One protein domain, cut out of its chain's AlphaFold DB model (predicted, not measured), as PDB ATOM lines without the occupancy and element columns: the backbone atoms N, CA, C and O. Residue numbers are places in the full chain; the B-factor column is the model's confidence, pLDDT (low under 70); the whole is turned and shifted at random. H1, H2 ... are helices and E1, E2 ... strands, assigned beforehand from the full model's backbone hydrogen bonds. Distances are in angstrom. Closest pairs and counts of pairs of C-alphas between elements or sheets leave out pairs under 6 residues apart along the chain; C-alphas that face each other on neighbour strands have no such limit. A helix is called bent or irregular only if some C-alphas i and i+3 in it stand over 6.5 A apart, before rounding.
ATOM      1  N   PRO A 139     -14.984  44.190  17.840       56.50
ATOM      2  CA  PRO A 139     -15.030  45.620  18.118       56.50
ATOM      3  C   PRO A 139     -13.955  45.987  19.147       56.50
ATOM      4  O   PRO A 139     -13.938  45.467  20.265       56.50
ATOM      5  N   ARG A 140     -13.050  46.884  18.749       67.19
ATOM      6  CA  ARG A 140     -11.979  47.431  19.590       67.19
ATOM      7  C   ARG A 140     -12.462  48.759  20.159       67.19
ATOM      8  O   ARG A 140     -12.923  49.615  19.407       67.19
ATOM      9  N   PHE A 141     -12.405  48.918  21.478       72.38
ATOM     10  CA  PHE A 141     -12.922  50.113  22.143       72.38
ATOM     11  C   PHE A 141     -11.773  51.050  22.498       72.38
ATOM     12  O   PHE A 141     -10.909  50.701  23.304       72.38
ATOM     13  N   PHE A 142     -11.800  52.243  21.910       78.38
ATOM     14  CA  PHE A 142     -10.860  53.321  22.186       78.38
ATOM     15  C   PHE A 142     -11.532  54.373  23.066       78.38
ATOM     16  O   PHE A 142     -12.648  54.811  22.789       78.38
ATOM     17  N   ILE A 143     -10.845  54.772  24.129       76.88
ATOM     18  CA  ILE A 143     -11.219  55.880  25.004       76.88
ATOM     19  C   ILE A 143     -10.242  57.011  24.696       76.88
ATOM     20  O   ILE A 143      -9.040  56.849  24.899       76.88
ATOM     21  N   ILE A 144     -10.757  58.127  24.181       78.69
ATOM     22  CA  ILE A 144      -9.992  59.360  23.970       78.69
ATOM     23  C   ILE A 144     -10.246  60.257  25.182       78.69
ATOM     24  O   ILE A 144     -11.400  60.493  25.543       78.69
ATOM     25  N   HIS A 145      -9.175  60.727  25.815       71.94
ATOM     26  CA  HIS A 145      -9.225  61.567  27.011       71.94
ATOM     27  C   HIS A 145      -9.117  63.058  26.657       71.94
ATOM     28  O   HIS A 145      -8.682  63.428  25.566       71.94
ATOM     29  N   GLU A 146      -9.506  63.933  27.588       69.75
ATOM     30  CA  GLU A 146      -9.517  65.397  27.398       69.75
ATOM     31  C   GLU A 146      -8.115  65.991  27.145       69.75
ATOM     32  O   GLU A 146      -7.980  67.004  26.463       69.75
ATOM     33  N   ASP A 147      -7.060  65.332  27.633       68.06
ATOM     34  CA  ASP A 147      -5.661  65.705  27.391       68.06
ATOM     35  C   ASP A 147      -5.131  65.285  26.003       68.06
ATOM     36  O   ASP A 147      -3.986  65.586  25.659       68.06
ATOM     37  N   GLY A 148      -5.959  64.611  25.195       67.38
ATOM     38  CA  GLY A 148      -5.602  64.071  23.885       67.38
ATOM     39  C   GLY A 148      -4.921  62.699  23.929       67.38
ATOM     40  O   GLY A 148      -4.533  62.192  22.877       67.38
ATOM     41  N   SER A 149      -4.769  62.082  25.105       72.56
ATOM     42  CA  SER A 149      -4.271  60.708  25.220       72.56
ATOM     43  C   SER A 149      -5.346  59.672  24.855       72.56
ATOM     44  O   SER A 149      -6.548  59.944  24.875       72.56
ATOM     45  N   GLY A 150      -4.907  58.461  24.499       73.19
ATOM     46  CA  GLY A 150      -5.778  57.346  24.127       73.19
ATOM     47  C   GLY A 150      -5.562  56.119  25.013       73.19
ATOM     48  O   GLY A 150      -4.447  55.831  25.442       73.19
ATOM     49  N   THR A 151      -6.623  55.362  25.277       80.12
ATOM     50  CA  THR A 151      -6.559  54.044  25.930       80.12
ATOM     51  C   THR A 151      -7.388  53.036  25.142       80.12
ATOM     52  O   THR A 151      -8.558  53.287  24.864       80.12
ATOM     53  N   GLU A 152      -6.807  51.884  24.804       83.00
ATOM     54  CA  GLU A 152      -7.524  50.779  24.161       83.00
ATOM     55  C   GLU A 152      -7.916  49.697  25.180       83.00
ATOM     56  O   GLU A 152      -7.103  49.267  26.001       83.00
ATOM     57  N   LEU A 153      -9.152  49.200  25.086       84.06
ATOM     58  CA  LEU A 153      -9.607  48.019  25.815       84.06
ATOM     59  C   LEU A 153      -9.248  46.726  25.056       84.06
ATOM     60  O   LEU A 153      -9.996  46.267  24.193       84.06
ATOM     61  N   LEU A 154      -8.114  46.120  25.414       78.44
ATOM     62  CA  LEU A 154      -7.640  44.845  24.857       78.44
ATOM     63  C   LEU A 154      -8.285  43.626  25.544       78.44
ATOM     64  O   LEU A 154      -8.561  43.640  26.746       78.44
ATOM     65  N   ARG A 155      -8.472  42.520  24.806       76.62
ATOM     66  CA  ARG A 155      -8.892  41.232  25.391       76.62
ATOM     67  C   ARG A 155      -7.668  40.445  25.860       76.62
ATOM     68  O   ARG A 155      -6.691  40.302  25.130       76.62
ATOM     69  N   PHE A 156      -7.767  39.803  27.025       75.75
ATOM     70  CA  PHE A 156      -6.683  38.971  27.567       75.75
ATOM     71  C   PHE A 156      -6.247  37.826  26.624       75.75
ATOM     72  O   PHE A 156      -5.069  37.488  26.605       75.75
ATOM     73  N   LYS A 157      -7.158  37.254  25.810       74.62
ATOM     74  CA  LYS A 157      -6.830  36.211  24.803       74.62
ATOM     75  C   LYS A 157      -5.755  36.693  23.819       74.62
ATOM     76  O   LYS A 157      -4.857  35.924  23.498       74.62
ATOM     77  N   ASP A 158      -5.855  37.946  23.386       73.44
ATOM     78  CA  ASP A 158      -4.973  38.533  22.373       73.44
ATOM     79  C   ASP A 158      -3.651  38.992  23.012       73.44
ATOM     80  O   ASP A 158      -2.582  38.816  22.439       73.44
ATOM     81  N   LEU A 159      -3.718  39.502  24.249       77.69
ATOM     82  CA  LEU A 159      -2.566  39.972  25.028       77.69
ATOM     83  C   LEU A 159      -1.634  38.836  25.509       77.69
ATOM     84  O   LEU A 159      -0.428  39.032  25.670       77.69
ATOM     85  N   TYR A 160      -2.193  37.648  25.768       80.19
ATOM     86  CA  TYR A 160      -1.513  36.546  26.461       80.19
ATOM     87  C   TYR A 160      -0.299  35.976  25.712       80.19
ATOM     88  O   TYR A 160       0.693  35.620  26.347       80.19
ATOM     89  N   SER A 161      -0.356  35.886  24.380       77.00
ATOM     90  CA  SER A 161       0.754  35.384  23.557       77.00
ATOM     91  C   SER A 161       1.982  36.287  23.679       77.00
ATOM     92  O   SER A 161       3.060  35.815  24.026       77.00
ATOM     93  N   TYR A 162       1.795  37.591  23.472       82.94
ATOM     94  CA  TYR A 162       2.841  38.603  23.584       82.94
ATOM     95  C   TYR A 162       3.420  38.691  24.997       82.94
ATOM     96  O   TYR A 162       4.636  38.607  25.136       82.94
ATOM     97  N   LEU A 163       2.588  38.807  26.044       84.38
ATOM     98  CA  LEU A 163       3.101  38.892  27.419       84.38
ATOM     99  C   LEU A 163       3.943  37.665  27.773       84.38
ATOM    100  O   LEU A 163       5.007  37.812  28.359       84.38
ATOM    101  N   ARG A 164       3.526  36.471  27.337       83.94
ATOM    102  CA  ARG A 164       4.309  35.247  27.518       83.94
ATOM    103  C   ARG A 164       5.626  35.256  26.736       83.94
ATOM    104  O   ARG A 164       6.602  34.704  27.227       83.94
ATOM    105  N   THR A 165       5.677  35.854  25.547       82.56
ATOM    106  CA  THR A 165       6.933  36.038  24.798       82.56
ATOM    107  C   THR A 165       7.863  37.025  25.507       82.56
ATOM    108  O   THR A 165       9.053  36.756  25.610       82.56
ATOM    109  N   MET A 166       7.331  38.126  26.048       84.31
ATOM    110  CA  MET A 166       8.103  39.111  26.821       84.31
ATOM    111  C   MET A 166       8.602  38.541  28.160       84.31
ATOM    112  O   MET A 166       9.735  38.803  28.537       84.31
ATOM    113  N   ASP A 167       7.810  37.698  28.833       82.56
ATOM    114  CA  ASP A 167       8.210  36.961  30.047       82.56
ATOM    115  C   ASP A 167       9.322  35.914  29.793       82.56
ATOM    116  O   ASP A 167       9.918  35.405  30.742       82.56
ATOM    117  N   LEU A 168       9.569  35.540  28.529       84.31
ATOM    118  CA  LEU A 168      10.578  34.553  28.113       84.31
ATOM    119  C   LEU A 168      11.830  35.186  27.479       84.31
ATOM    120  O   LEU A 168      12.838  34.498  27.302       84.31
ATOM    121  N   ASP A 169      11.773  36.467  27.121       81.88
ATOM    122  CA  ASP A 169      12.852  37.197  26.463       81.88
ATOM    123  C   ASP A 169      13.834  37.761  27.498       81.88
ATOM    124  O   ASP A 169      13.516  38.674  28.253       81.88
ATOM    125  N   GLN A 170      15.066  37.247  27.497       80.19
ATOM    126  CA  GLN A 170      16.127  37.655  28.427       80.19
ATOM    127  C   GLN A 170      16.600  39.108  28.234       80.19
ATOM    128  O   GLN A 170      17.312  39.631  29.090       80.19
ATOM    129  N   SER A 171      16.223  39.760  27.129       79.38
ATOM    130  CA  SER A 171      16.464  41.186  26.904       79.38
ATOM    131  C   SER A 171      15.341  42.087  27.433       79.38
ATOM    132  O   SER A 171      15.559  43.288  27.591       79.38
ATOM    133  N   THR A 172      14.164  41.535  27.748       84.88
ATOM    134  CA  THR A 172      12.971  42.292  28.145       84.88
ATOM    135  C   THR A 172      12.724  42.217  29.656       84.88
ATOM    136  O   THR A 172      12.705  41.150  30.262       84.88
ATOM    137  N   ALA A 173      12.475  43.368  30.281       87.56
ATOM    138  CA  ALA A 173      12.048  43.481  31.669       87.56
ATOM    139  C   ALA A 173      10.527  43.690  31.747       87.56
ATOM    140  O   ALA A 173      10.006  44.693  31.256       87.56
ATOM    141  N   VAL A 174       9.810  42.769  32.396       87.88
ATOM    142  CA  VAL A 174       8.361  42.879  32.641       87.88
ATOM    143  C   VAL A 174       8.108  43.175  34.120       87.88
ATOM    144  O   VAL A 174       8.171  42.286  34.967       87.88
ATOM    145  N   VAL A 175       7.800  44.432  34.433       88.25
ATOM    146  CA  VAL A 175       7.438  44.890  35.785       88.25
ATOM    147  C   VAL A 175       5.921  44.802  35.956       88.25
ATOM    148  O   VAL A 175       5.174  45.171  35.053       88.25
ATOM    149  N   ARG A 176       5.440  44.297  37.100       89.38
ATOM    150  CA  ARG A 176       4.002  44.186  37.409       89.38
ATOM    151  C   ARG A 176       3.731  44.679  38.824       89.38
ATOM    152  O   ARG A 176       4.147  44.038  39.786       89.38
ATOM    153  N   GLU A 177       3.032  45.801  38.945       89.50
ATOM    154  CA  GLU A 177       2.835  46.525  40.206       89.50
ATOM    155  C   GLU A 177       1.374  46.986  40.364       89.50
ATOM    156  O   GLU A 177       0.728  47.347  39.379       89.50
ATOM    157  N   PRO A 178       0.808  46.994  41.584       88.19
ATOM    158  CA  PRO A 178      -0.518  47.556  41.824       88.19
ATOM    159  C   PRO A 178      -0.494  49.082  41.638       88.19
ATOM    160  O   PRO A 178       0.378  49.766  42.171       88.19
ATOM    161  N   LEU A 179      -1.470  49.638  40.914       83.62
ATOM    162  CA  LEU A 179      -1.520  51.081  40.664       83.62
ATOM    163  C   LEU A 179      -1.717  51.870  41.968       83.62
ATOM    164  O   LEU A 179      -2.652  51.610  42.726       83.62
ATOM    165  N   LEU A 180      -0.901  52.910  42.171       78.31
ATOM    166  CA  LEU A 180      -0.960  53.799  43.344       78.31
ATOM    167  C   LEU A 180      -2.351  54.425  43.568       78.31
ATOM    168  O   LEU A 180      -2.744  54.675  44.704       78.31
ATOM    169  N   SER A 181      -3.103  54.665  42.491       77.50
ATOM    170  CA  SER A 181      -4.469  55.204  42.523       77.50
ATOM    171  C   SER A 181      -5.551  54.150  42.789       77.50
ATOM    172  O   SER A 181      -6.654  54.503  43.208       77.50
ATOM    173  N   ASN A 182      -5.276  52.865  42.543       80.19
ATOM    174  CA  ASN A 182      -6.216  51.768  42.760       80.19
ATOM    175  C   ASN A 182      -5.471  50.428  42.938       80.19
ATOM    176  O   ASN A 182      -5.232  49.734  41.947       80.19
ATOM    177  N   PRO A 183      -5.192  49.999  44.184       83.38
ATOM    178  CA  PRO A 183      -4.444  48.769  44.468       83.38
ATOM    179  C   PRO A 183      -5.080  47.457  43.977       83.38
ATOM    180  O   PRO A 183      -4.495  46.394  44.155       83.38
ATOM    181  N   LYS A 184      -6.292  47.499  43.400       83.12
ATOM    182  CA  LYS A 184      -6.959  46.340  42.788       83.12
ATOM    183  C   LYS A 184      -6.679  46.197  41.287       83.12
ATOM    184  O   LYS A 184      -7.110  45.205  40.710       83.12
ATOM    185  N   VAL A 185      -6.035  47.185  40.662       85.81
ATOM    186  CA  VAL A 185      -5.653  47.185  39.243       85.81
ATOM    187  C   VAL A 185      -4.142  47.017  39.159       85.81
ATOM    188  O   VAL A 185      -3.403  47.776  39.789       85.81
ATOM    189  N   THR A 186      -3.682  46.046  38.376       87.25
ATOM    190  CA  THR A 186      -2.250  45.803  38.170       87.25
ATOM    191  C   THR A 186      -1.789  46.561  36.933       87.25
ATOM    192  O   THR A 186      -2.259  46.293  35.827       87.25
ATOM    193  N   GLY A 187      -0.859  47.498  37.103       88.00
ATOM    194  CA  GLY A 187      -0.058  48.015  36.001       88.00
ATOM    195  C   GLY A 187       0.981  46.971  35.599       88.00
ATOM    196  O   GLY A 187       1.704  46.460  36.453       88.00
ATOM    197  N   ALA A 188       1.057  46.637  34.314       88.25
ATOM    198  CA  ALA A 188       2.125  45.815  33.758       88.25
ATOM    199  C   ALA A 188       2.926  46.649  32.756       88.25
ATOM    200  O   ALA A 188       2.400  47.045  31.715       88.25
ATOM    201  N   THR A 189       4.186  46.913  33.082       90.06
ATOM    202  CA  THR A 189       5.112  47.723  32.292       90.06
ATOM    203  C   THR A 189       6.161  46.811  31.675       90.06
ATOM    204  O   THR A 189       7.022  46.271  32.371       90.06
ATOM    205  N   VAL A 190       6.082  46.627  30.361       88.81
ATOM    206  CA  VAL A 190       7.095  45.920  29.569       88.81
ATOM    207  C   VAL A 190       8.122  46.945  29.103       88.81
ATOM    208  O   VAL A 190       7.735  47.962  28.538       88.81
ATOM    209  N   MET A 191       9.409  46.688  29.328       88.31
ATOM    210  CA  MET A 191      10.532  47.525  28.893       88.31
ATOM    211  C   MET A 191      11.569  46.662  28.183       88.31
ATOM    212  O   MET A 191      12.011  45.662  28.741       88.31
ATOM    213  N   ARG A 192      12.001  47.055  26.983       85.56
ATOM    214  CA  ARG A 192      13.009  46.309  26.215       85.56
ATOM    215  C   ARG A 192      13.977  47.230  25.467       85.56
ATOM    216  O   ARG A 192      13.581  48.336  25.092       85.56
ATOM    217  N   PRO A 193      15.228  46.804  25.217       79.81
ATOM    218  CA  PRO A 193      16.172  47.511  24.362       79.81
ATOM    219  C   PRO A 193      15.530  47.919  23.040       79.81
ATOM    220  O   PRO A 193      14.904  47.109  22.356       79.81
ATOM    221  N   PHE A 194      15.699  49.182  22.672       72.25
ATOM    222  CA  PHE A 194      15.170  49.703  21.423       72.25
ATOM    223  C   PHE A 194      16.089  49.295  20.261       72.25
ATOM    224  O   PHE A 194      17.134  49.907  20.049       72.25
ATOM    225  N   GLN A 195      15.735  48.201  19.575       59.47
ATOM    226  CA  GLN A 195      16.580  47.569  18.549       59.47
ATOM    227  C   GLN A 195      16.553  48.319  17.205       59.47
ATOM    228  O   GLN A 195      17.604  48.515  16.595       59.47
ATOM    229  N   ASP A 196      15.379  48.784  16.771       54.88
ATOM    230  CA  ASP A 196      15.206  49.556  15.536       54.88
ATOM    231  C   ASP A 196      15.246  51.058  15.820       54.88
ATOM    232  O   ASP A 196      14.290  51.613  16.353       54.88
ATOM    233  N   GLU A 197      16.308  51.758  15.418       54.12
ATOM    234  CA  GLU A 197      16.319  53.229  15.427       54.12
ATOM    235  C   GLU A 197      15.082  53.758  14.661       54.12
ATOM    236  O   GLU A 197      14.955  53.450  13.481       54.12
ATOM    237  N   VAL A 198      14.185  54.556  15.281       49.03
ATOM    238  CA  VAL A 198      12.854  54.942  14.716       49.03
ATOM    239  C   VAL A 198      12.940  55.360  13.246       49.03
ATOM    240  O   VAL A 198      12.086  55.024  12.428       49.03
ATOM    241  N   HIS A 199      13.992  56.105  12.909       48.31
ATOM    242  CA  HIS A 199      14.220  56.600  11.565       48.31
ATOM    243  C   HIS A 199      14.434  55.477  10.536       48.31
ATOM    244  O   HIS A 199      13.977  55.643   9.416       48.31
ATOM    245  N   ARG A 200      15.019  54.318  10.885       50.47
ATOM    246  CA  ARG A 200      15.208  53.160   9.979       50.47
ATOM    247  C   ARG A 200      13.914  52.586   9.419       50.47
ATOM    248  O   ARG A 200      13.954  52.013   8.343       50.47
ATOM    249  N   ARG A 201      12.772  52.777  10.088       49.91
ATOM    250  CA  ARG A 201      11.454  52.447   9.515       49.91
ATOM    251  C   ARG A 201      11.198  53.239   8.222       49.91
ATOM    252  O   ARG A 201      10.596  52.710   7.298       49.91
ATOM    253  N   TRP A 202      11.706  54.470   8.158       47.69
ATOM    254  CA  TRP A 202      11.511  55.445   7.080       47.69
ATOM    255  C   TRP A 202      12.738  55.616   6.167       47.69
ATOM    256  O   TRP A 202      12.592  56.066   5.033       47.69
ATOM    257  N   LEU A 203      13.945  55.284   6.647       53.44
ATOM    258  CA  LEU A 203      15.186  55.389   5.880       53.44
ATOM    259  C   LEU A 203      15.269  54.239   4.870       53.44
ATOM    260  O   LEU A 203      15.623  53.127   5.255       53.44
ATOM    261  N   ALA A 204      15.027  54.510   3.588       57.91
ATOM    262  CA  ALA A 204      15.263  53.508   2.553       57.91
ATOM    263  C   ALA A 204      16.749  53.116   2.478       57.91
ATOM    264  O   ALA A 204      17.649  53.969   2.535       57.91
ATOM    265  N   SER A 205      16.994  51.816   2.314       62.41
ATOM    266  CA  SER A 205      18.179  51.325   1.613       62.41
ATOM    267  C   SER A 205      18.088  51.676   0.124       62.41
ATOM    268  O   SER A 205      17.016  52.000  -0.381       62.41
ATOM    269  N   PHE A 206      19.209  51.595  -0.590       63.78
ATOM    270  CA  PHE A 206      19.173  51.583  -2.052       63.78
ATOM    271  C   PHE A 206      18.472  50.299  -2.538       63.78
ATOM    272  O   PHE A 206      18.672  49.242  -1.936       63.78
ATOM    273  N   ASP A 207      17.676  50.388  -3.608       62.91
ATOM    274  CA  ASP A 207      17.084  49.219  -4.287       62.91
ATOM    275  C   ASP A 207      18.178  48.415  -5.014       62.91
ATOM    276  O   ASP A 207      18.109  47.192  -5.131       62.91
ATOM    277  N   ASP A 208      19.202  49.120  -5.506       64.62
ATOM    278  CA  ASP A 208      20.350  48.569  -6.217       64.62
ATOM    279  C   ASP A 208      21.647  48.819  -5.423       64.62
ATOM    280  O   ASP A 208      22.093  49.961  -5.300       64.62
ATOM    281  N   ASP A 209      22.330  47.747  -4.985       59.00
ATOM    282  CA  ASP A 209      23.609  47.762  -4.227       59.00
ATOM    283  C   ASP A 209      24.701  48.692  -4.797       59.00
ATOM    284  O   ASP A 209      25.674  49.035  -4.125       59.00
ATOM    285  N   SER A 210      24.602  49.049  -6.080       55.44
ATOM    286  CA  SER A 210      25.417  50.105  -6.670       55.44
ATOM    287  C   SER A 210      24.823  50.574  -7.997       55.44
ATOM    288  O   SER A 210      24.854  49.835  -8.986       55.44
ATOM    289  N   ALA A 283      18.358  53.572  23.935       73.38
ATOM    290  CA  ALA A 283      16.935  53.844  24.101       73.38
ATOM    291  C   ALA A 283      16.197  52.548  24.489       73.38
ATOM    292  O   ALA A 283      16.731  51.446  24.326       73.38
ATOM    293  N   ILE A 284      14.972  52.683  25.001       79.25
ATOM    294  CA  ILE A 284      14.128  51.585  25.495       79.25
ATOM    295  C   ILE A 284      12.709  51.757  24.923       79.25
ATOM    296  O   ILE A 284      12.135  52.840  25.037       79.25
ATOM    297  N   ASP A 285      12.148  50.701  24.324       80.88
ATOM    298  CA  ASP A 285      10.704  50.583  24.047       80.88
ATOM    299  C   ASP A 285      10.002  50.243  25.365       80.88
ATOM    300  O   ASP A 285      10.424  49.309  26.054       80.88
ATOM    301  N   TYR A 286       8.956  50.990  25.726       84.31
ATOM    302  CA  TYR A 286       8.172  50.739  26.932       84.31
ATOM    303  C   TYR A 286       6.671  50.728  26.636       84.31
ATOM    304  O   TYR A 286       6.160  51.543  25.868       84.31
ATOM    305  N   ARG A 287       5.949  49.793  27.261       84.75
ATOM    306  CA  ARG A 287       4.516  49.565  27.035       84.75
ATOM    307  C   ARG A 287       3.813  49.314  28.357       84.75
ATOM    308  O   ARG A 287       4.197  48.410  29.097       84.75
ATOM    309  N   ASN A 288       2.767  50.092  28.619       85.88
ATOM    310  CA  ASN A 288       2.000  50.040  29.859       85.88
ATOM    311  C   ASN A 288       0.623  49.419  29.601       85.88
ATOM    312  O   ASN A 288      -0.158  49.937  28.804       85.88
ATOM    313  N   PHE A 289       0.305  48.344  30.317       87.81
ATOM    314  CA  PHE A 289      -1.005  47.695  30.325       87.81
ATOM    315  C   PHE A 289      -1.650  47.841  31.708       87.81
ATOM    316  O   PHE A 289      -0.951  47.926  32.716       87.81
ATOM    317  N   MET A 290      -2.982  47.841  31.770       86.62
ATOM    318  CA  MET A 290      -3.739  47.880  33.027       86.62
ATOM    319  C   MET A 290      -4.651  46.654  33.113       86.62
ATOM    320  O   MET A 290      -5.678  46.591  32.435       86.62
ATOM    321  N   GLU A 291      -4.292  45.673  33.942       86.38
ATOM    322  CA  GLU A 291      -5.167  44.539  34.238       86.38
ATOM    323  C   GLU A 291      -6.178  44.938  35.316       86.38
ATOM    324  O   GLU A 291      -5.862  45.056  36.504       86.38
ATOM    325  N   PHE A 292      -7.422  45.145  34.886       85.06
ATOM    326  CA  PHE A 292      -8.551  45.338  35.786       85.06
ATOM    327  C   PHE A 292      -8.983  44.001  36.406       85.06
ATOM    328  O   PHE A 292      -9.022  42.979  35.712       85.06
ATOM    329  N   PRO A 293      -9.369  43.984  37.694       80.94
ATOM    330  CA  PRO A 293      -9.771  42.761  38.368       80.94
ATOM    331  C   PRO A 293     -11.053  42.224  37.728       80.94
ATOM    332  O   PRO A 293     -12.002  42.974  37.477       80.94
ATOM    333  N   ARG A 294     -11.101  40.912  37.475       80.56
ATOM    334  CA  ARG A 294     -12.272  40.273  36.859       80.56
ATOM    335  C   ARG A 294     -13.516  40.541  37.708       80.56
ATOM    336  O   ARG A 294     -13.528  40.244  38.902       80.56
ATOM    337  N   LEU A 295     -14.567  41.078  37.082       81.56
ATOM    338  CA  LEU A 295     -15.870  41.258  37.726       81.56
ATOM    339  C   LEU A 295     -16.344  39.918  38.289       81.56
ATOM    340  O   LEU A 295     -16.407  38.942  37.539       81.56
ATOM    341  N   GLN A 296     -16.699  39.893  39.573       87.19
ATOM    342  CA  GLN A 296     -17.285  38.723  40.226       87.19
ATOM    343  C   GLN A 296     -18.611  38.334  39.557       87.19
ATOM    344  O   GLN A 296     -19.291  39.179  38.963       87.19
ATOM    345  N   ASP A 297     -18.962  37.050  39.606       87.19
ATOM    346  CA  ASP A 297     -20.104  36.508  38.860       87.19
ATOM    347  C   ASP A 297     -21.442  37.123  39.310       87.19
ATOM    348  O   ASP A 297     -22.288  37.422  38.468       87.19
ATOM    349  N   ASP A 298     -21.604  37.413  40.603       89.19
ATOM    350  CA  ASP A 298     -22.765  38.104  41.177       89.19
ATOM    351  C   ASP A 298     -22.906  39.540  40.636       89.19
ATOM    352  O   ASP A 298     -23.976  39.935  40.162       89.19
ATOM    353  N   VAL A 299     -21.808  40.303  40.619       85.38
ATOM    354  CA  VAL A 299     -21.750  41.662  40.067       85.38
ATOM    355  C   VAL A 299     -22.031  41.630  38.566       85.38
ATOM    356  O   VAL A 299     -22.753  42.490  38.064       85.38
ATOM    357  N   ARG A 300     -21.527  40.620  37.846       84.56
ATOM    358  CA  ARG A 300     -21.759  40.450  36.405       84.56
ATOM    359  C   ARG A 300     -23.224  40.119  36.099       84.56
ATOM    360  O   ARG A 300     -23.805  40.740  35.212       84.56
ATOM    361  N   ILE A 301     -23.844  39.208  36.853       86.81
ATOM    362  CA  ILE A 301     -25.276  38.870  36.747       86.81
ATOM    363  C   ILE A 301     -26.143  40.093  37.070       86.81
ATOM    364  O   ILE A 301     -27.092  40.391  36.339       86.81
ATOM    365  N   LYS A 302     -25.799  40.846  38.122       92.38
ATOM    366  CA  LYS A 302     -26.485  42.089  38.497       92.38
ATOM    367  C   LYS A 302     -26.355  43.158  37.411       92.38
ATOM    368  O   LYS A 302     -27.356  43.785  37.069       92.38
ATOM    369  N   LEU A 303     -25.167  43.322  36.825       89.31
ATOM    370  CA  LEU A 303     -24.932  44.239  35.710       89.31
ATOM    371  C   LEU A 303     -25.800  43.857  34.502       89.31
ATOM    372  O   LEU A 303     -26.597  44.683  34.065       89.31
ATOM    373  N   PHE A 304     -25.739  42.607  34.028       87.06
ATOM    374  CA  PHE A 304     -26.562  42.142  32.902       87.06
ATOM    375  C   PHE A 304     -28.066  42.279  33.162       87.06
ATOM    376  O   PHE A 304     -28.797  42.741  32.285       87.06
ATOM    377  N   THR A 305     -28.536  41.933  34.363       90.62
ATOM    378  CA  THR A 305     -29.952  42.084  34.737       90.62
ATOM    379  C   THR A 305     -30.366  43.554  34.730       90.62
ATOM    380  O   THR A 305     -31.367  43.900  34.111       90.62
ATOM    381  N   SER A 306     -29.573  44.436  35.347       90.25
ATOM    382  CA  SER A 306     -29.871  45.874  35.387       90.25
ATOM    383  C   SER A 306     -29.828  46.535  34.005       90.25
ATOM    384  O   SER A 306     -30.705  47.335  33.687       90.25
ATOM    385  N   LEU A 307     -28.877  46.145  33.148       92.69
ATOM    386  CA  LEU A 307     -28.779  46.607  31.765       92.69
ATOM    387  C   LEU A 307     -29.978  46.133  30.935       92.69
ATOM    388  O   LEU A 307     -30.548  46.926  30.189       92.69
ATOM    389  N   LYS A 308     -30.415  44.878  31.104       92.19
ATOM    390  CA  LYS A 308     -31.637  44.365  30.472       92.19
ATOM    391  C   LYS A 308     -32.867  45.155  30.924       92.19
ATOM    392  O   LYS A 308     -33.604  45.650  30.077       92.19
ATOM    393  N   SER A 309     -33.054  45.346  32.232       91.19
ATOM    394  CA  SER A 309     -34.155  46.157  32.771       91.19
ATOM    395  C   SER A 309     -34.119  47.606  32.277       91.19
ATOM    396  O   SER A 309     -35.176  48.179  32.027       91.19
ATOM    397  N   TYR A 310     -32.933  48.194  32.081       90.50
ATOM    398  CA  TYR A 310     -32.790  49.529  31.499       90.50
ATOM    399  C   TYR A 310     -33.142  49.560  30.004       90.50
ATOM    400  O   TYR A 310     -33.890  50.435  29.575       90.50
ATOM    401  N   ILE A 311     -32.678  48.585  29.215       89.56
ATOM    402  CA  ILE A 311     -33.044  48.436  27.797       89.56
ATOM    403  C   ILE A 311     -34.564  48.278  27.651       89.56
ATOM    404  O   ILE A 311     -35.182  48.945  26.821       89.56
ATOM    405  N   ASP A 312     -35.183  47.441  28.481       90.75
ATOM    406  CA  ASP A 312     -36.627  47.218  28.450       90.75
ATOM    407  C   ASP A 312     -37.405  48.444  28.975       90.75
ATOM    408  O   ASP A 312     -38.461  48.771  28.437       90.75
ATOM    409  N   PHE A 313     -36.866  49.215  29.929       92.25
ATOM    410  CA  PHE A 313     -37.399  50.533  30.310       92.25
ATOM    411  C   PHE A 313     -37.331  51.553  29.159       92.25
ATOM    412  O   PHE A 313     -38.312  52.255  28.911       92.25
ATOM    413  N   VAL A 314     -36.217  51.621  28.422       89.69
ATOM    414  CA  VAL A 314     -36.057  52.526  27.269       89.69
ATOM    415  C   VAL A 314     -37.038  52.170  26.147       89.69
ATOM    416  O   VAL A 314     -37.696  53.072  25.626       89.69
ATOM    417  N   LYS A 315     -37.223  50.877  25.836       86.12
ATOM    418  CA  LYS A 315     -38.268  50.408  24.904       86.12
ATOM    419  C   LYS A 315     -39.663  50.818  25.375       86.12
ATOM    420  O   LYS A 315     -40.372  51.507  24.651       86.12
ATOM    421  N   ASN A 316     -40.024  50.488  26.619       88.50
ATOM    422  CA  ASN A 316     -41.328  50.836  27.190       88.50
ATOM    423  C   ASN A 316     -41.583  52.354  27.188       88.50
ATOM    424  O   ASN A 316     -42.714  52.787  26.974       88.50
ATOM    425  N   ARG A 317     -40.543  53.182  27.376       86.75
ATOM    426  CA  ARG A 317     -40.630  54.646  27.268       86.75
ATOM    427  C   ARG A 317     -40.864  55.113  25.827       86.75
ATOM    428  O   ARG A 317     -41.651  56.038  25.631       86.75
TER     429      ARG A 317
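Overview. This is residues 139 to 210 and 283 to 317 of the 547 residues of the protein "Hypothetical protein" of Rotaria socialis (UniProt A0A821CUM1). A twisted three-strand sheet, E3 E4 E5, has the helix H1 over one face, and a small two-strand hairpin, E1 and E2, sits by its E5 edge. Two arms stick out from this body and make the long axis: the long helix H3 at one end, and residues 198 to 210, with the short helix H2, at the other. The printed part has 107 residues, with three named helices and five named strands in the order E1 E2 H1 E3 E4 H2 E5 H3; both sheets are antiparallel and the class is mixed, helices and strands. The whole is extended, a rod spanning 75 by 32 by 29 A, with a radius of gyration of the C-alphas of 21.1 A.

Along the chain. Begin with E4, residues 182 to 193, the longest strand: from C-alpha 182 at (-6.216, 51.768, 42.760) it runs 29.3 A and bends by 75 degrees at residue 185. Beside it are E3, residues 173 to 179, 18.0 A long, and E5, residues 284 to 291, 22.3 A long. H1 is residues 156 to 166, 14.8 A long; it is irregular, but only just, with C-alphas 158 and 161 6.6 A apart. Find E1 at residues 141 to 144, from C-alpha 141 at (-12.922, 50.113, 22.143), and E2 at residues 150 to 153. H2 is residues 198 to 201, and H3, residues 297 to 317, runs 29.7 A to C-alpha 317 at (-40.630, 54.646, 27.268).

Arrangement. In the sheet, E3 and E5 are edge strands and E4 is the inner one. E3 and E4 form a hairpin, where you find N 175 and O 189 2.9 A apart; between E4 and E5, look at N 188 and O 289, 2.9 A. H1 is on this sheet at a height of 10.5 A, over E4 and E5 and only just over E3, with 3 of its 11 C-alphas falling there. It runs slantwise to the strands, at 35 degrees to E4 on the local plane; its closest C-alphas to E3 are Met 166 and Val 174, 6.9 A. E1 and E2 form an antiparallel hairpin, with N 143 and O 151 2.8 A apart, and E2 is near E5, with 5 pairs of C-alphas within 10 A. H2 and H3 are not on the three-strand sheet and are apart from each other. In H3 every O i to N i+4 pair is within hydrogen-bond range, in H1 5 of 7, and H2 is too short for such a pair.

Size, cuts and confidence. The C-alphas farthest apart, those of Ser 210 and Asn 316, are 74.8 A from each other. Residues 211 to 282 are not printed, and C-alphas 210 and 283 are 32.1 A apart across that cut. Of the links printed whole, H1 to E3 is short and the others are tight. Mean pLDDT of the printed part is 78.8; look for values under 70 at residues 139 to 140, 146 to 148 and 195 to 210.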